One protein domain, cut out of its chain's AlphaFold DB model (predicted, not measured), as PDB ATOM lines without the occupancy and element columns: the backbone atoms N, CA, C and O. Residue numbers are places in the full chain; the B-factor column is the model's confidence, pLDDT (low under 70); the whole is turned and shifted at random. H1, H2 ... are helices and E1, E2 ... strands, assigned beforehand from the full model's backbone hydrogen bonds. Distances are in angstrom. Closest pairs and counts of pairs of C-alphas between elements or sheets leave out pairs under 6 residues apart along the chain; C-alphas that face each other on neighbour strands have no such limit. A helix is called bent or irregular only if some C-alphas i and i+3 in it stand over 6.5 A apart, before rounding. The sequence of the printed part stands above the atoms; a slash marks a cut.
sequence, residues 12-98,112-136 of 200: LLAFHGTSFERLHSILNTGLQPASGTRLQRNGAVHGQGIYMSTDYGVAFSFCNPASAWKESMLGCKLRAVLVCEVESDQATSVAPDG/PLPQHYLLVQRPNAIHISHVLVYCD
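AT A GLANCE: This is residues 12 to 98 and 112 to 136 of the 200 residues of the protein "Poly [ADP-ribose] polymerase" of Chlamydomonas eustigma (UniProt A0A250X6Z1). Two small three-stranded sheets form a partly face-to-face sandwich with crossed strands: the longer, strongly twisted sheet E1 E3 E6 has a short helix over each face, H1 on one and H2 on the other, and the smaller sheet E2 E5 E4 packs across it near E1. A loop of residues 62 to 76 and the printed end at Gly 98 lie toward opposite ends of the long axis. The printed part has 112 residues with two named helices and six named strands, in the order E1 H1 E2 H2 E3 E4 E5 E6; both sheets are antiparallel, and the class is mixed, with under half of the residues in named elements. The whole is compact, with a radius of gyration of the C-alphas of 14.2 A, yet elongated, with spans of 51 by 28 by 23 A.

HOW THE PARTS SIT: E1, residues 12 to 18, is an edge strand and the antiparallel neighbour of E3, residues 77 to 87, with N 14 and O 84 2.9 A apart. E3 is the inner strand, antiparallel to the edge strand E6, residues 126 to 135, with N 81 and O 132 2.9 A apart. H1, residues 20 to 29, is on this sheet at a height of 8.4 A, over E3 and along the strands, at 11 degrees to E3 on the local plane; their closest C-alphas are those of Phe 20 and Arg 79, 5.4 A. H2, residues 56 to 61, is on the opposite face at a height of 7.2 A, over E1, the closest C-alphas being those of Gly 17 and Ala 59, 4.5 A; this gives three layers, helices on both faces of a sheet. In the second sheet E5, residues 117 to 120, is the inner strand between E2, residues 50 to 53, and E4, residues 91 to 93; N 52 and O 118 are 2.9 A apart, N 92 and O 119 3.0 A. The sheets make a sandwich, two sheets face to face, with strands at 73 degrees; the closest C-alphas of E1 and E2 are those of His 16 and Met 52, 4.8 A. In H2 every O i to N i+4 pair is within hydrogen-bond range, in H1 4 of 6.

IN THESE COORDINATES: E1 begins at C-alpha 12 (-6.449, 45.478, -1.119) and is 19.0 A long. H1 measures 15.0 A and is irregular, but only just: C-alphas 21 and 24 are 6.9 A apart. E3 is the longest strand, 32.7 A. E6, 25.8 A, bends by 59 degrees at residue 129 and ends at C-alpha 135 (-30.912, 42.750, -12.534).

THE WHOLE: The C-alphas farthest apart, of Glu 71 and Gly 98, are 52.2 A apart. Residues 99 to 111 are not printed, and C-alphas 98 and 112 are 13.8 A apart across that cut. The links H1 to E2 and H2 to E3 are long; in the latter, residues 66 to 67 pair antiparallel with residues 77 to 78 of E3. The mean pLDDT of the printed part is 84.1; 17 residues are under 70, among them 41 to 46 and 93 to 98.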
ATOM      1  N   LEU A  12      -6.187  45.360   0.308       90.69
ATOM      2  CA  LEU A  12      -6.449  45.478  -1.119       90.69
ATOM      3  C   LEU A  12      -7.944  45.315  -1.377       90.69
ATOM      4  O   LEU A  12      -8.587  44.408  -0.847       90.69
ATOM      5  N   LEU A  13      -8.484  46.171  -2.241       92.06
ATOM      6  CA  LEU A  13      -9.842  46.016  -2.742       92.06
ATOM      7  C   LEU A  13      -9.863  44.956  -3.846       92.06
ATOM      8  O   LEU A  13      -9.106  45.037  -4.814       92.06
ATOM      9  N   ALA A  14     -10.761  43.991  -3.715       93.62
ATOM     10  CA  ALA A  14     -10.938  42.923  -4.680       93.62
ATOM     11  C   ALA A  14     -12.418  42.588  -4.873       93.62
ATOM     12  O   ALA A  14     -13.251  42.738  -3.979       93.62
ATOM     13  N   PHE A  15     -12.740  42.085  -6.055       95.44
ATOM     14  CA  PHE A  15     -14.065  41.653  -6.450       95.44
ATOM     15  C   PHE A  15     -14.129  40.130  -6.498       95.44
ATOM     16  O   PHE A  15     -13.266  39.464  -7.076       95.44
ATOM     17  N   HIS A  16     -15.182  39.566  -5.916       93.88
ATOM     18  CA  HIS A  16     -15.482  38.144  -6.006       93.88
ATOM     19  C   HIS A  16     -16.818  37.938  -6.717       93.88
ATOM     20  O   HIS A  16     -17.889  38.279  -6.206       93.88
ATOM     21  N   GLY A  17     -16.748  37.365  -7.917       92.44
ATOM     22  CA  GLY A  17     -17.924  36.962  -8.671       92.44
ATOM     23  C   GLY A  17     -18.487  35.646  -8.156       92.44
ATOM     24  O   GLY A  17     -17.771  34.650  -8.064       92.44
ATOM     25  N   THR A  18     -19.784  35.618  -7.854       90.94
ATOM     26  CA  THR A  18     -20.476  34.399  -7.432       90.94
ATOM     27  C   THR A  18     -21.826  34.257  -8.123       90.94
ATOM     28  O   THR A  18     -22.396  35.205  -8.663       90.94
ATOM     29  N   SER A  19     -22.357  33.039  -8.121       89.69
ATOM     30  CA  SER A  19     -23.729  32.805  -8.562       89.69
ATOM     31  C   SER A  19     -24.692  33.224  -7.458       89.69
ATOM     32  O   SER A  19     -24.464  32.917  -6.288       89.69
ATOM     33  N   PHE A  20     -25.789  33.880  -7.837       91.12
ATOM     34  CA  PHE A  20     -26.740  34.457  -6.888       91.12
ATOM     35  C   PHE A  20     -27.317  33.430  -5.889       91.12
ATOM     36  O   PHE A  20     -27.540  33.758  -4.731       91.12
ATOM     37  N   GLU A  21     -27.444  32.156  -6.276       90.00
ATOM     38  CA  GLU A  21     -27.886  31.062  -5.392       90.00
ATOM     39  C   GLU A  21     -26.969  30.837  -4.177       90.00
ATOM     40  O   GLU A  21     -27.423  30.409  -3.118       90.00
ATOM     41  N   ARG A  22     -25.667  31.126  -4.311       89.25
ATOM     42  CA  ARG A  22     -24.678  30.954  -3.233       89.25
ATOM     43  C   ARG A  22     -24.601  32.159  -2.305       89.25
ATOM     44  O   ARG A  22     -24.060  32.029  -1.209       89.25
ATOM     45  N   LEU A  23     -25.138  33.305  -2.725       92.00
ATOM     46  CA  LEU A  23     -25.018  34.569  -2.006       92.00
ATOM     47  C   LEU A  23     -25.507  34.442  -0.559       92.00
ATOM     48  O   LEU A  23     -24.804  34.848   0.356       92.00
ATOM     49  N   HIS A  24     -26.657  33.797  -0.344       91.62
ATOM     50  CA  HIS A  24     -27.203  33.587   0.999       91.62
ATOM     51  C   HIS A  24     -26.252  32.798   1.910       91.62
ATOM     52  O   HIS A  24     -26.094  33.139   3.079       91.62
ATOM     53  N   SER A  25     -25.596  31.755   1.393       91.94
ATOM     54  CA  SER A  25     -24.610  31.008   2.180       91.94
ATOM     55  C   SER A  25     -23.406  31.885   2.495       91.94
ATOM     56  O   SER A  25     -23.020  31.981   3.651       91.94
ATOM     57  N   ILE A  26     -22.852  32.566   1.488       92.31
ATOM     58  CA  ILE A  26     -21.643  33.384   1.641       92.31
ATOM     59  C   ILE A  26     -21.851  34.510   2.660       92.31
ATOM     60  O   ILE A  26     -20.965  34.765   3.467       92.31
ATOM     61  N   LEU A  27     -23.020  35.154   2.671       91.75
ATOM     62  CA  LEU A  27     -23.308  36.227   3.627       91.75
ATOM     63  C   LEU A  27     -23.433  35.729   5.072       91.75
ATOM     64  O   LEU A  27     -23.117  36.472   5.994       91.75
ATOM     65  N   ASN A  28     -23.869  34.483   5.276       91.44
ATOM     66  CA  ASN A  28     -24.025  33.909   6.613       91.44
ATOM     67  C   ASN A  28     -22.753  33.215   7.125       91.44
ATOM     68  O   ASN A  28     -22.503  33.212   8.326       91.44
ATOM     69  N   THR A  29     -21.964  32.599   6.239       90.19
ATOM     70  CA  THR A  29     -20.795  31.777   6.609       90.19
ATOM     71  C   THR A  29     -19.451  32.385   6.207       90.19
ATOM     72  O   THR A  29     -18.407  31.784   6.464       90.19
ATOM     73  N   GLY A  30     -19.458  33.524   5.518       89.94
ATOM     74  CA  GLY A  30     -18.282  34.071   4.849       89.94
ATOM     75  C   GLY A  30     -17.895  33.298   3.583       89.94
ATOM     76  O   GLY A  30     -18.507  32.288   3.212       89.94
ATOM     77  N   LEU A  31     -16.852  33.787   2.909       88.88
ATOM     78  CA  LEU A  31     -16.243  33.107   1.766       88.88
ATOM     79  C   LEU A  31     -15.395  31.931   2.252       88.88
ATOM     80  O   LEU A  31     -14.460  32.109   3.023       88.88
ATOM     81  N   GLN A  32     -15.718  30.731   1.778       85.62
ATOM     82  CA  GLN A  32     -15.026  29.498   2.147       85.62
ATOM     83  C   GLN A  32     -14.264  28.935   0.937       85.62
ATOM     84  O   GLN A  32     -14.803  28.946  -0.178       85.62
ATOM     85  N   PRO A  33     -13.036  28.413   1.112       80.62
ATOM     86  CA  PRO A  33     -12.290  27.769   0.042       80.62
ATOM     87  C   PRO A  33     -12.991  26.465  -0.347       80.62
ATOM     88  O   PRO A  33     -12.920  25.457   0.347       80.62
ATOM     89  N   ALA A  34     -13.680  26.480  -1.486       74.06
ATOM     90  CA  ALA A  34     -14.338  25.293  -2.035       74.06
ATOM     91  C   ALA A  34     -13.410  24.455  -2.939       74.06
ATOM     92  O   ALA A  34     -13.825  23.406  -3.438       74.06
ATOM     93  N   SER A  35     -12.175  24.909  -3.167       70.38
ATOM     94  CA  SER A  35     -11.179  24.218  -3.994       70.38
ATOM     95  C   SER A  35     -10.814  22.851  -3.403       70.38
ATOM     96  O   SER A  35     -10.554  22.743  -2.212       70.38
ATOM     97  N   GLY A  36     -10.799  21.800  -4.222       62.12
ATOM     98  CA  GLY A  36     -10.555  20.417  -3.798       62.12
ATOM     99  C   GLY A  36     -11.768  19.714  -3.175       62.12
ATOM    100  O   GLY A  36     -11.660  18.558  -2.774       62.12
ATOM    101  N   THR A  37     -12.929  20.375  -3.103       73.94
ATOM    102  CA  THR A  37     -14.164  19.804  -2.540       73.94
ATOM    103  C   THR A  37     -15.204  19.512  -3.625       73.94
ATOM    104  O   THR A  37     -15.124  20.017  -4.743       73.94
ATOM    105  N   ARG A  38     -16.269  18.774  -3.276       69.25
ATOM    106  CA  ARG A  38     -17.427  18.539  -4.166       69.25
ATOM    107  C   ARG A  38     -18.142  19.832  -4.602       69.25
ATOM    108  O   ARG A  38     -18.930  19.807  -5.539       69.25
ATOM    109  N   LEU A  39     -17.898  20.953  -3.917       70.31
ATOM    110  CA  LEU A  39     -18.491  22.259  -4.218       70.31
ATOM    111  C   LEU A  39     -17.653  23.088  -5.207       70.31
ATOM    112  O   LEU A  39     -18.070  24.189  -5.581       70.31
ATOM    113  N   GLN A  40     -16.500  22.570  -5.647       76.88
ATOM    114  CA  GLN A  40     -15.648  23.200  -6.648       76.88
ATOM    115  C   GLN A  40     -16.374  23.268  -7.999       76.88
ATOM    116  O   GLN A  40     -16.664  22.248  -8.618       76.88
ATOM    117  N   ARG A  41     -16.656  24.488  -8.468       65.25
ATOM    118  CA  ARG A  41     -17.274  24.721  -9.784       65.25
ATOM    119  C   ARG A  41     -16.244  25.043 -10.857       65.25
ATOM    120  O   ARG A  41     -16.341  24.556 -11.976       65.25
ATOM    121  N   ASN A  42     -15.264  25.854 -10.488       63.19
ATOM    122  CA  ASN A  42     -14.179  26.257 -11.362       63.19
ATOM    123  C   ASN A  42     -12.953  25.453 -10.928       63.19
ATOM    124  O   ASN A  42     -12.725  25.290  -9.729       63.19
ATOM    125  N   GLY A  43     -12.215  24.888 -11.885       61.19
ATOM    126  CA  GLY A  43     -10.980  24.144 -11.624       61.19
ATOM    127  C   GLY A  43     -10.043  24.879 -10.654       61.19
ATOM    128  O   GLY A  43      -9.971  26.102 -10.679       61.19
ATOM    129  N   ALA A  44      -9.285  24.146  -9.840       67.19
ATOM    130  CA  ALA A  44      -8.239  24.706  -8.978       67.19
ATOM    131  C   ALA A  44      -6.896  24.798  -9.734       67.19
ATOM    132  O   ALA A  44      -5.870  24.312  -9.264       67.19
ATOM    133  N   VAL A  45      -6.922  25.368 -10.945       59.84
ATOM    134  CA  VAL A  45      -5.788  25.380 -11.899       59.84
ATOM    135  C   VAL A  45      -4.579  26.150 -11.352       59.84
ATOM    136  O   VAL A  45      -3.437  25.854 -11.702       59.84
ATOM    137  N   HIS A  46      -4.813  27.098 -10.446       64.50
ATOM    138  CA  HIS A  46      -3.773  27.915  -9.817       64.50
ATOM    139  C   HIS A  46      -3.587  27.591  -8.328       64.50
ATOM    140  O   HIS A  46      -3.002  28.373  -7.586       64.50
ATOM    141  N   GLY A  47      -4.086  26.436  -7.878       71.62
ATOM    142  CA  GLY A  47      -4.016  26.004  -6.486       71.62
ATOM    143  C   GLY A  47      -5.338  26.132  -5.732       71.62
ATOM    144  O   GLY A  47      -6.374  26.542  -6.267       71.62
ATOM    145  N   GLN A  48      -5.318  25.709  -4.470       76.88
ATOM    146  CA  GLN A  48      -6.496  25.730  -3.611       76.88
ATOM    147  C   GLN A  48      -6.655  27.098  -2.948       76.88
ATOM    148  O   GLN A  48      -5.729  27.591  -2.312       76.88
ATOM    149  N   GLY A  49      -7.838  27.694  -3.074       84.25
ATOM    150  CA  GLY A  49      -8.170  28.941  -2.391       84.25
ATOM    151  C   GLY A  49      -9.476  29.565  -2.865       84.25
ATOM    152  O   GLY A  49     -10.279  28.931  -3.561       84.25
ATOM    153  N   ILE A  50      -9.677  30.810  -2.444       88.38
ATOM    154  CA  ILE A  50     -10.755  31.704  -2.846       88.38
ATOM    155  C   ILE A  50     -10.197  32.609  -3.942       88.38
ATOM    156  O   ILE A  50      -9.233  33.343  -3.734       88.38
ATOM    157  N   TYR A  51     -10.804  32.514  -5.119       89.38
ATOM    158  CA  TYR A  51     -10.402  33.272  -6.295       89.38
ATOM    159  C   TYR A  51     -11.127  34.611  -6.319       89.38
ATOM    160  O   TYR A  51     -12.351  34.670  -6.183       89.38
ATOM    161  N   MET A  52     -10.368  35.680  -6.500       90.12
ATOM    162  CA  MET A  52     -10.857  37.052  -6.549       90.12
ATOM    163  C   MET A  52     -10.141  37.794  -7.676       90.12
ATOM    164  O   MET A  52      -9.162  37.291  -8.229       90.12
ATOM    165  N   SER A  53     -10.625  38.976  -8.040       91.31
ATOM    166  CA  SER A  53      -9.978  39.800  -9.056       91.31
ATOM    167  C   SER A  53      -9.963  41.271  -8.674       91.31
ATOM    168  O   SER A  53     -10.901  41.757  -8.053       91.31
ATOM    169  N   THR A  54      -8.909  41.991  -9.048       91.38
ATOM    170  CA  THR A  54      -8.879  43.458  -8.945       91.38
ATOM    171  C   THR A  54      -9.678  44.131 -10.060       91.38
ATOM    172  O   THR A  54     -10.089  45.278  -9.899       91.38
ATOM    173  N   ASP A  55      -9.955  43.418 -11.156       91.62
ATOM    174  CA  ASP A  55     -10.827  43.887 -12.227       91.62
ATOM    175  C   ASP A  55     -12.268  43.403 -12.009       91.62
ATOM    176  O   ASP A  55     -12.569  42.207 -11.908       91.62
ATOM    177  N   TYR A  56     -13.187  44.364 -11.974       92.19
ATOM    178  CA  TYR A  56     -14.615  44.107 -11.899       92.19
ATOM    179  C   TYR A  56     -15.117  43.277 -13.089       92.19
ATOM    180  O   TYR A  56     -15.938  42.380 -12.889       92.19
ATOM    181  N   GLY A  57     -14.646  43.539 -14.315       91.38
ATOM    182  CA  GLY A  57     -15.124  42.849 -15.519       91.38
ATOM    183  C   GLY A  57     -14.837  41.349 -15.473       91.38
ATOM    184  O   GLY A  57     -15.716  40.522 -15.740       91.38
ATOM    185  N   VAL A  58     -13.631  41.000 -15.024       90.38
ATOM    186  CA  VAL A  58     -13.219  39.619 -14.764       90.38
ATOM    187  C   VAL A  58     -14.112  38.978 -13.704       90.38
ATOM    188  O   VAL A  58     -14.677  37.912 -13.955       90.38
ATOM    189  N   ALA A  59     -14.308  39.621 -12.550       92.44
ATOM    190  CA  ALA A  59     -15.174  39.083 -11.498       92.44
ATOM    191  C   ALA A  59     -16.624  38.898 -11.979       92.44
ATOM    192  O   ALA A  59     -17.229  37.851 -11.745       92.44
ATOM    193  N   PHE A  60     -17.171  39.867 -12.714       93.56
ATOM    194  CA  PHE A  60     -18.534  39.821 -13.236       93.56
ATOM    195  C   PHE A  60     -18.756  38.681 -14.239       93.56
ATOM    196  O   PHE A  60     -19.852  38.122 -14.294       93.56
ATOM    197  N   SER A  61     -17.727  38.265 -14.986       91.50
ATOM    198  CA  SER A  61     -17.823  37.114 -15.899       91.50
ATOM    199  C   SER A  61     -18.170  35.796 -15.182       91.50
ATOM    200  O   SER A  61     -18.793  34.910 -15.768       91.50
ATOM    201  N   PHE A  62     -17.855  35.691 -13.886       89.12
ATOM    202  CA  PHE A  62     -18.199  34.540 -13.045       89.12
ATOM    203  C   PHE A  62     -19.605  34.635 -12.422       89.12
ATOM    204  O   PHE A  62     -20.103  33.664 -11.837       89.12
ATOM    205  N   CYS A  63     -20.281  35.779 -12.566       91.38
ATOM    206  CA  CYS A  63     -21.630  36.008 -12.062       91.38
ATOM    207  C   CYS A  63     -22.677  35.448 -13.025       91.38
ATOM    208  O   CYS A  63     -23.196  36.133 -13.911       91.38
ATOM    209  N   ASN A  64     -23.037  34.186 -12.797       88.56
ATOM    210  CA  ASN A  64     -24.146  33.558 -13.502       88.56
ATOM    211  C   ASN A  64     -25.494  34.101 -12.990       88.56
ATOM    212  O   ASN A  64     -25.733  34.036 -11.775       88.56
ATOM    213  N   PRO A  65     -26.382  34.582 -13.882       88.62
ATOM    214  CA  PRO A  65     -27.718  35.017 -13.500       88.62
ATOM    215  C   PRO A  65     -28.507  33.827 -12.963       88.62
ATOM    216  O   PRO A  65     -28.552  32.774 -13.600       88.62
ATOM    217  N   ALA A  66     -29.144  33.996 -11.808       89.81
ATOM    218  CA  ALA A  66     -30.035  32.986 -11.250       89.81
ATOM    219  C   ALA A  66     -31.462  33.514 -11.142       89.81
ATOM    220  O   ALA A  66     -31.691  34.721 -11.013       89.81
ATOM    221  N   SER A  67     -32.422  32.590 -11.185       90.44
ATOM    222  CA  SER A  67     -33.823  32.934 -10.955       90.44
ATOM    223  C   SER A  67     -34.009  33.294  -9.485       90.44
ATOM    224  O   SER A  67     -33.854  32.449  -8.607       90.44
ATOM    225  N   ALA A  68     -34.318  34.557  -9.227       88.94
ATOM    226  CA  ALA A  68     -34.624  35.071  -7.905       88.94
ATOM    227  C   ALA A  68     -36.130  34.969  -7.613       88.94
ATOM    228  O   ALA A  68     -36.914  34.414  -8.391       88.94
ATOM    229  N   TRP A  69     -36.551  35.518  -6.475       89.94
ATOM    230  CA  TRP A  69     -37.961  35.588  -6.114       89.94
ATOM    231  C   TRP A  69     -38.757  36.377  -7.166       89.94
ATOM    232  O   TRP A  69     -38.433  37.521  -7.478       89.94
ATOM    233  N   LYS A  70     -39.804  35.754  -7.721       87.50
ATOM    234  CA  LYS A  70     -40.598  36.313  -8.831       87.50
ATOM    235  C   LYS A  70     -41.254  37.657  -8.504       87.50
ATOM    236  O   LYS A  70     -41.362  38.482  -9.399       87.50
ATOM    237  N   GLU A  71     -41.638  37.863  -7.246       88.69
ATOM    238  CA  GLU A  71     -42.279  39.096  -6.760       88.69
ATOM    239  C   GLU A  71     -41.266  40.088  -6.157       88.69
ATOM    240  O   GLU A  71     -41.643  41.062  -5.510       88.69
ATOM    241  N   SER A  72     -39.963  39.848  -6.339       88.62
ATOM    242  CA  SER A  72     -38.926  40.776  -5.892       88.62
ATOM    243  C   SER A  72     -39.014  42.094  -6.658       88.62
ATOM    244  O   SER A  72     -39.031  42.100  -7.891       88.62
ATOM    245  N   MET A  73     -38.949  43.220  -5.940       89.69
ATOM    246  CA  MET A  73     -38.852  44.555  -6.548       89.69
ATOM    247  C   MET A  73     -37.589  44.729  -7.405       89.69
ATOM    248  O   MET A  73     -37.563  45.576  -8.290       89.69
ATOM    249  N   LEU A  74     -36.547  43.928  -7.152       86.56
ATOM    250  CA  LEU A  74     -35.301  43.947  -7.921       86.56
ATOM    251  C   LEU A  74     -35.406  43.165  -9.237       86.56
ATOM    252  O   LEU A  74     -34.520  43.276 -10.074       86.56
ATOM    253  N   GLY A  75     -36.462  42.369  -9.424       88.75
ATOM    254  CA  GLY A  75     -36.656  41.509 -10.586       88.75
ATOM    255  C   GLY A  75     -36.400  40.024 -10.318       88.75
ATOM    256  O   GLY A  75     -35.970  39.600  -9.247       88.75
ATOM    257  N   CYS A  76     -36.699  39.211 -11.333       86.94
ATOM    258  CA  CYS A  76     -36.710  37.747 -11.239       86.94
ATOM    259  C   CYS A  76     -35.407  37.067 -11.682       86.94
ATOM    260  O   CYS A  76     -35.286  35.855 -11.530       86.94
ATOM    261  N   LYS A  77     -34.444  37.809 -12.240       91.94
ATOM    262  CA  LYS A  77     -33.127  37.300 -12.639       91.94
ATOM    263  C   LYS A  77     -32.052  38.221 -12.096       91.94
ATOM    264  O   LYS A  77     -31.931  39.351 -12.557       91.94
ATOM    265  N   LEU A  78     -31.299  37.729 -11.120       93.38
ATOM    266  CA  LEU A  78     -30.317  38.532 -10.402       93.38
ATOM    267  C   LEU A  78     -28.914  37.950 -10.549       93.38
ATOM    268  O   LEU A  78     -28.719  36.733 -10.635       93.38
ATOM    269  N   ARG A  79     -27.936  38.850 -10.553       94.50
ATOM    270  CA  ARG A  79     -26.502  38.577 -10.444       94.50
ATOM    271  C   ARG A  79     -25.969  39.343  -9.239       94.50
ATOM    272  O   ARG A  79     -26.507  40.394  -8.897       94.50
ATOM    273  N   ALA A  80     -24.923  38.828  -8.605       94.38
ATOM    274  CA  ALA A  80     -24.286  39.503  -7.482       94.38
ATOM    275  C   ALA A  80     -22.762  39.434  -7.582       94.38
ATOM    276  O   ALA A  80     -22.208  38.359  -7.820       94.38
ATOM    277  N   VAL A  81     -22.111  40.574  -7.366       96.50
ATOM    278  CA  VAL A  81     -20.660  40.698  -7.191       96.50
ATOM    279  C   VAL A  81     -20.403  41.129  -5.755       96.50
ATOM    280  O   VAL A  81     -21.048  42.049  -5.254       96.50
ATOM    281  N   LEU A  82     -19.469  40.465  -5.085       96.06
ATOM    282  CA  LEU A  82     -19.025  40.861  -3.756       96.06
ATOM    283  C   LEU A  82     -17.831  41.799  -3.885       96.06
ATOM    284  O   LEU A  82     -16.891  41.505  -4.625       96.06
ATOM    285  N   VAL A  83     -17.875  42.907  -3.153       95.56
ATOM    286  CA  VAL A  83     -16.730  43.789  -2.933       95.56
ATOM    287  C   VAL A  83     -16.105  43.388  -1.612       95.56
ATOM    288  O   VAL A  83     -16.791  43.303  -0.588       95.56
ATOM    289  N   CYS A  84     -14.813  43.119  -1.645       93.81
ATOM    290  CA  CYS A  84     -14.095  42.552  -0.527       93.81
ATOM    291  C   CYS A  84     -12.801  43.319  -0.277       93.81
ATOM    292  O   CYS A  84     -12.089  43.690  -1.208       93.81
ATOM    293  N   GLU A  85     -12.492  43.506   0.995       93.25
ATOM    294  CA  GLU A  85     -11.195  43.968   1.469       93.25
ATOM    295  C   GLU A  85     -10.380  42.741   1.858       93.25
ATOM    296  O   GLU A  85     -10.843  41.890   2.621       93.25
ATOM    297  N   VAL A  86      -9.182  42.625   1.300       91.19
ATOM    298  CA  VAL A  86      -8.292  41.484   1.502       91.19
ATOM    299  C   VAL A  86      -7.004  41.973   2.137       91.19
ATOM    300  O   VAL A  86      -6.438  42.955   1.675       91.19
ATOM    301  N   GLU A  87      -6.514  41.287   3.163       90.81
ATOM    302  CA  GLU A  87      -5.191  41.554   3.736       90.81
ATOM    303  C   GLU A  87      -4.092  41.348   2.674       90.81
ATOM    304  O   GLU A  87      -3.946  40.247   2.134       90.81
ATOM    305  N   SER A  88      -3.321  42.398   2.365       84.19
ATOM    306  CA  SER A  88      -2.328  42.398   1.274       84.19
ATOM    307  C   SER A  88      -1.319  41.254   1.389       84.19
ATOM    308  O   SER A  88      -1.012  40.595   0.399       84.19
ATOM    309  N   ASP A  89      -0.875  40.953   2.611       83.81
ATOM    310  CA  ASP A  89       0.133  39.924   2.902       83.81
ATOM    311  C   ASP A  89      -0.369  38.492   2.641       83.81
ATOM    312  O   ASP A  89       0.397  37.532   2.678       83.81
ATOM    313  N   GLN A  90      -1.675  38.329   2.414       81.25
ATOM    314  CA  GLN A  90      -2.337  37.045   2.178       81.25
ATOM    315  C   GLN A  90      -2.877  36.899   0.761       81.25
ATOM    316  O   GLN A  90      -3.356  35.822   0.393       81.25
ATOM    317  N   ALA A  91      -2.814  37.968  -0.029       79.31
ATOM    318  CA  ALA A  91      -3.204  37.957  -1.420       79.31
ATOM    319  C   ALA A  91      -2.001  37.533  -2.268       79.31
ATOM    320  O   ALA A  91      -1.059  38.293  -2.472       79.31
ATOM    321  N   THR A  92      -2.032  36.312  -2.805       79.75
ATOM    322  CA  THR A  92      -1.061  35.927  -3.834       79.75
ATOM    323  C   THR A  92      -1.526  36.511  -5.166       79.75
ATOM    324  O   THR A  92      -2.437  35.976  -5.801       79.75
ATOM    325  N   SER A  93      -0.936  37.640  -5.563       66.50
ATOM    326  CA  SER A  93      -1.083  38.237  -6.893       66.50
ATOM    327  C   SER A  93       0.165  37.930  -7.715       66.50
ATOM    328  O   SER A  93       1.267  38.272  -7.288       66.50
ATOM    329  N   VAL A  94       0.032  37.326  -8.892       58.62
ATOM    330  CA  VAL A  94       1.167  37.260  -9.822       58.62
ATOM    331  C   VAL A  94       1.152  38.563 -10.616       58.62
ATOM    332  O   VAL A  94       0.235  38.813 -11.398       58.62
ATOM    333  N   ALA A  95       2.108  39.445 -10.325       47.03
ATOM    334  CA  ALA A  95       2.286  40.698 -11.051       47.03
ATOM    335  C   ALA A  95       2.645  40.423 -12.528       47.03
ATOM    336  O   ALA A  95       3.293  39.413 -12.813       47.03
ATOM    337  N   PRO A  96       2.250  41.301 -13.468       43.59
ATOM    338  CA  PRO A  96       2.712  41.220 -14.844       43.59
ATOM    339  C   PRO A  96       4.200  41.568 -14.925       43.59
ATOM    340  O   PRO A  96       4.598  42.642 -14.488       43.59
ATOM    341  N   ASP A  97       4.981  40.636 -15.470       40.56
ATOM    342  CA  ASP A  97       6.315  40.786 -16.063       40.56
ATOM    343  C   ASP A  97       7.174  41.969 -15.575       40.56
ATOM    344  O   ASP A  97       7.274  43.016 -16.216       40.56
ATOM    345  N   GLY A  98       7.899  41.740 -14.480       37.94
ATOM    346  CA  GLY A  98       9.251  42.269 -14.307       37.94
ATOM    347  C   GLY A  98      10.246  41.111 -14.470       37.94
ATOM    348  O   GLY A  98      10.023  40.056 -13.868       37.94
ATOM    349  N   PRO A 112       0.913  29.898 -13.395       64.25
ATOM    350  CA  PRO A 112       0.909  31.322 -13.054       64.25
ATOM    351  C   PRO A 112      -0.498  31.924 -13.174       64.25
ATOM    352  O   PRO A 112      -1.224  31.608 -14.119       64.25
ATOM    353  N   LEU A 113      -0.905  32.752 -12.207       64.88
ATOM    354  CA  LEU A 113      -2.200  33.441 -12.228       64.88
ATOM    355  C   LEU A 113      -2.203  34.525 -13.323       64.88
ATOM    356  O   LEU A 113      -1.203  35.230 -13.463       64.88
ATOM    357  N   PRO A 114      -3.298  34.696 -14.085       70.56
ATOM    358  CA  PRO A 114      -3.407  35.783 -15.054       70.56
ATOM    359  C   PRO A 114      -3.393  37.165 -14.384       70.56
ATOM    360  O   PRO A 114      -3.697  37.299 -13.194       70.56
ATOM    361  N   GLN A 115      -3.118  38.206 -15.177       66.44
ATOM    362  CA  GLN A 115      -3.195  39.600 -14.731       66.44
ATOM    363  C   GLN A 115      -4.554  39.871 -14.065       66.44
ATOM    364  O   GLN A 115      -5.595  39.431 -14.554       66.44
ATOM    365  N   HIS A 116      -4.534  40.585 -12.938       79.62
ATOM    366  CA  HIS A 116      -5.705  40.949 -12.126       79.62
ATOM    367  C   HIS A 116      -6.350  39.829 -11.300       79.62
ATOM    368  O   HIS A 116      -7.353  40.104 -10.645       79.62
ATOM    369  N   TYR A 117      -5.820  38.602 -11.269       85.44
ATOM    370  CA  TYR A 117      -6.322  37.555 -10.369       85.44
ATOM    371  C   TYR A 117      -5.588  37.542  -9.029       85.44
ATOM    372  O   TYR A 117      -4.369  37.682  -8.952       85.44
ATOM    373  N   LEU A 118      -6.357  37.318  -7.968       87.81
ATOM    374  CA  LEU A 118      -5.887  37.167  -6.601       87.81
ATOM    375  C   LEU A 118      -6.333  35.809  -6.069       87.81
ATOM    376  O   LEU A 118      -7.508  35.441  -6.187       87.81
ATOM    377  N   LEU A 119      -5.403  35.081  -5.458       87.94
ATOM    378  CA  LEU A 119      -5.705  33.861  -4.724       87.94
ATOM    379  C   LEU A 119      -5.518  34.108  -3.228       87.94
ATOM    380  O   LEU A 119      -4.432  34.481  -2.787       87.94
ATOM    381  N   VAL A 120      -6.578  33.868  -2.458       88.06
ATOM    382  CA  VAL A 120      -6.570  34.014  -1.000       88.06
ATOM    383  C   VAL A 120      -6.934  32.681  -0.365       88.06
ATOM    384  O   VAL A 120      -7.985  32.109  -0.650       88.06
ATOM    385  N   GLN A 121      -6.067  32.155   0.495       86.12
ATOM    386  CA  GLN A 121      -6.289  30.845   1.119       86.12
ATOM    387  C   GLN A 121      -7.071  30.938   2.430       86.12
ATOM    388  O   GLN A 121      -7.883  30.063   2.726       86.12
ATOM    389  N   ARG A 122      -6.836  31.994   3.216       86.50
ATOM    390  CA  ARG A 122      -7.445  32.176   4.536       86.50
ATOM    391  C   ARG A 122      -8.772  32.941   4.421       86.50
ATOM    392  O   ARG A 122      -8.733  34.117   4.072       86.50
ATOM    393  N   PRO A 123      -9.923  32.353   4.804       86.38
ATOM    394  CA  PRO A 123     -11.204  33.070   4.887       86.38
ATOM    395  C   PRO A 123     -11.138  34.320   5.762       86.38
ATOM    396  O   PRO A 123     -11.681  35.360   5.410       86.38
ATOM    397  N   ASN A 124     -10.425  34.224   6.887       88.25
ATOM    398  CA  ASN A 124     -10.327  35.294   7.882       88.25
ATOM    399  C   ASN A 124      -9.522  36.508   7.390       88.25
ATOM    400  O   ASN A 124      -9.533  37.540   8.046       88.25
ATOM    401  N   ALA A 125      -8.806  36.379   6.268       89.19
ATOM    402  CA  ALA A 125      -8.087  37.478   5.627       89.19
ATOM    403  C   ALA A 125      -8.970  38.257   4.634       89.19
ATOM    404  O   ALA A 125      -8.471  39.141   3.941       89.19
ATOM    405  N   ILE A 126     -10.259  37.908   4.527       90.94
ATOM    406  CA  ILE A 126     -11.214  38.524   3.609       90.94
ATOM    407  C   ILE A 126     -12.371  39.097   4.413       90.94
ATOM    408  O   ILE A 126     -13.047  38.393   5.164       90.94
ATOM    409  N   HIS A 127     -12.655  40.366   4.178       91.69
ATOM    410  CA  HIS A 127     -13.820  41.041   4.711       91.69
ATOM    411  C   HIS A 127     -14.751  41.443   3.561       91.69
ATOM    412  O   HIS A 127     -14.343  42.138   2.634       91.69
ATOM    413  N   ILE A 128     -16.007  40.988   3.588       93.38
ATOM    414  CA  ILE A 128     -17.012  41.375   2.587       93.38
ATOM    415  C   ILE A 128     -17.560  42.744   2.989       93.38
ATOM    416  O   ILE A 128     -18.275  42.848   3.982       93.38
ATOM    417  N   SER A 129     -17.245  43.780   2.212       91.94
ATOM    418  CA  SER A 129     -17.678  45.146   2.506       91.94
ATOM    419  C   SER A 129     -19.025  45.473   1.860       91.94
ATOM    420  O   SER A 129     -19.891  46.053   2.511       91.94
ATOM    421  N   HIS A 130     -19.231  45.085   0.594       94.88
ATOM    422  CA  HIS A 130     -20.450  45.411  -0.151       94.88
ATOM    423  C   HIS A 130     -20.915  44.264  -1.049       94.88
ATOM    424  O   HIS A 130     -20.132  43.424  -1.497       94.88
ATOM    425  N   VAL A 131     -22.211  44.274  -1.361       95.62
ATOM    426  CA  VAL A 131     -22.829  43.387  -2.349       95.62
ATOM    427  C   VAL A 131     -23.418  44.245  -3.458       95.62
ATOM    428  O   VAL A 131     -24.360  45.003  -3.231       95.62
ATOM    429  N   LEU A 132     -22.881  44.112  -4.665       95.75
ATOM    430  CA  LEU A 132     -23.412  44.752  -5.862       95.75
ATOM    431  C   LEU A 132     -24.408  43.793  -6.510       95.75
ATOM    432  O   LEU A 132     -24.024  42.709  -6.950       95.75
ATOM    433  N   VAL A 133     -25.686  44.171  -6.548       94.06
ATOM    434  CA  VAL A 133     -26.758  43.356  -7.133       94.06
ATOM    435  C   VAL A 133     -27.170  43.946  -8.475       94.06
ATOM    436  O   VAL A 133     -27.514  45.121  -8.562       94.06
ATOM    437  N   TYR A 134     -27.172  43.109  -9.508       93.88
ATOM    438  CA  TYR A 134     -27.569  43.473 -10.864       93.88
ATOM    439  C   TYR A 134     -28.819  42.697 -11.257       93.88
ATOM    440  O   TYR A 134     -28.910  41.492 -11.006       93.88
ATOM    441  N   CYS A 135     -29.760  43.379 -11.903       92.25
ATOM    442  CA  CYS A 135     -30.912  42.750 -12.534       92.25
ATOM    443  C   CYS A 135     -30.640  42.580 -14.024       92.25
ATOM    444  O   CYS A 135     -30.225  43.522 -14.694       92.25
ATOM    445  N   ASP A 136     -30.859  41.371 -14.528       88.00
ATOM    446  CA  ASP A 136     -30.809  41.109 -15.962       88.00
ATOM    447  C   ASP A 136     -32.192  41.433 -16.534       88.00
ATOM    448  O   ASP A 136     -33.167  40.703 -16.300       88.00
TER     449      ASP A 136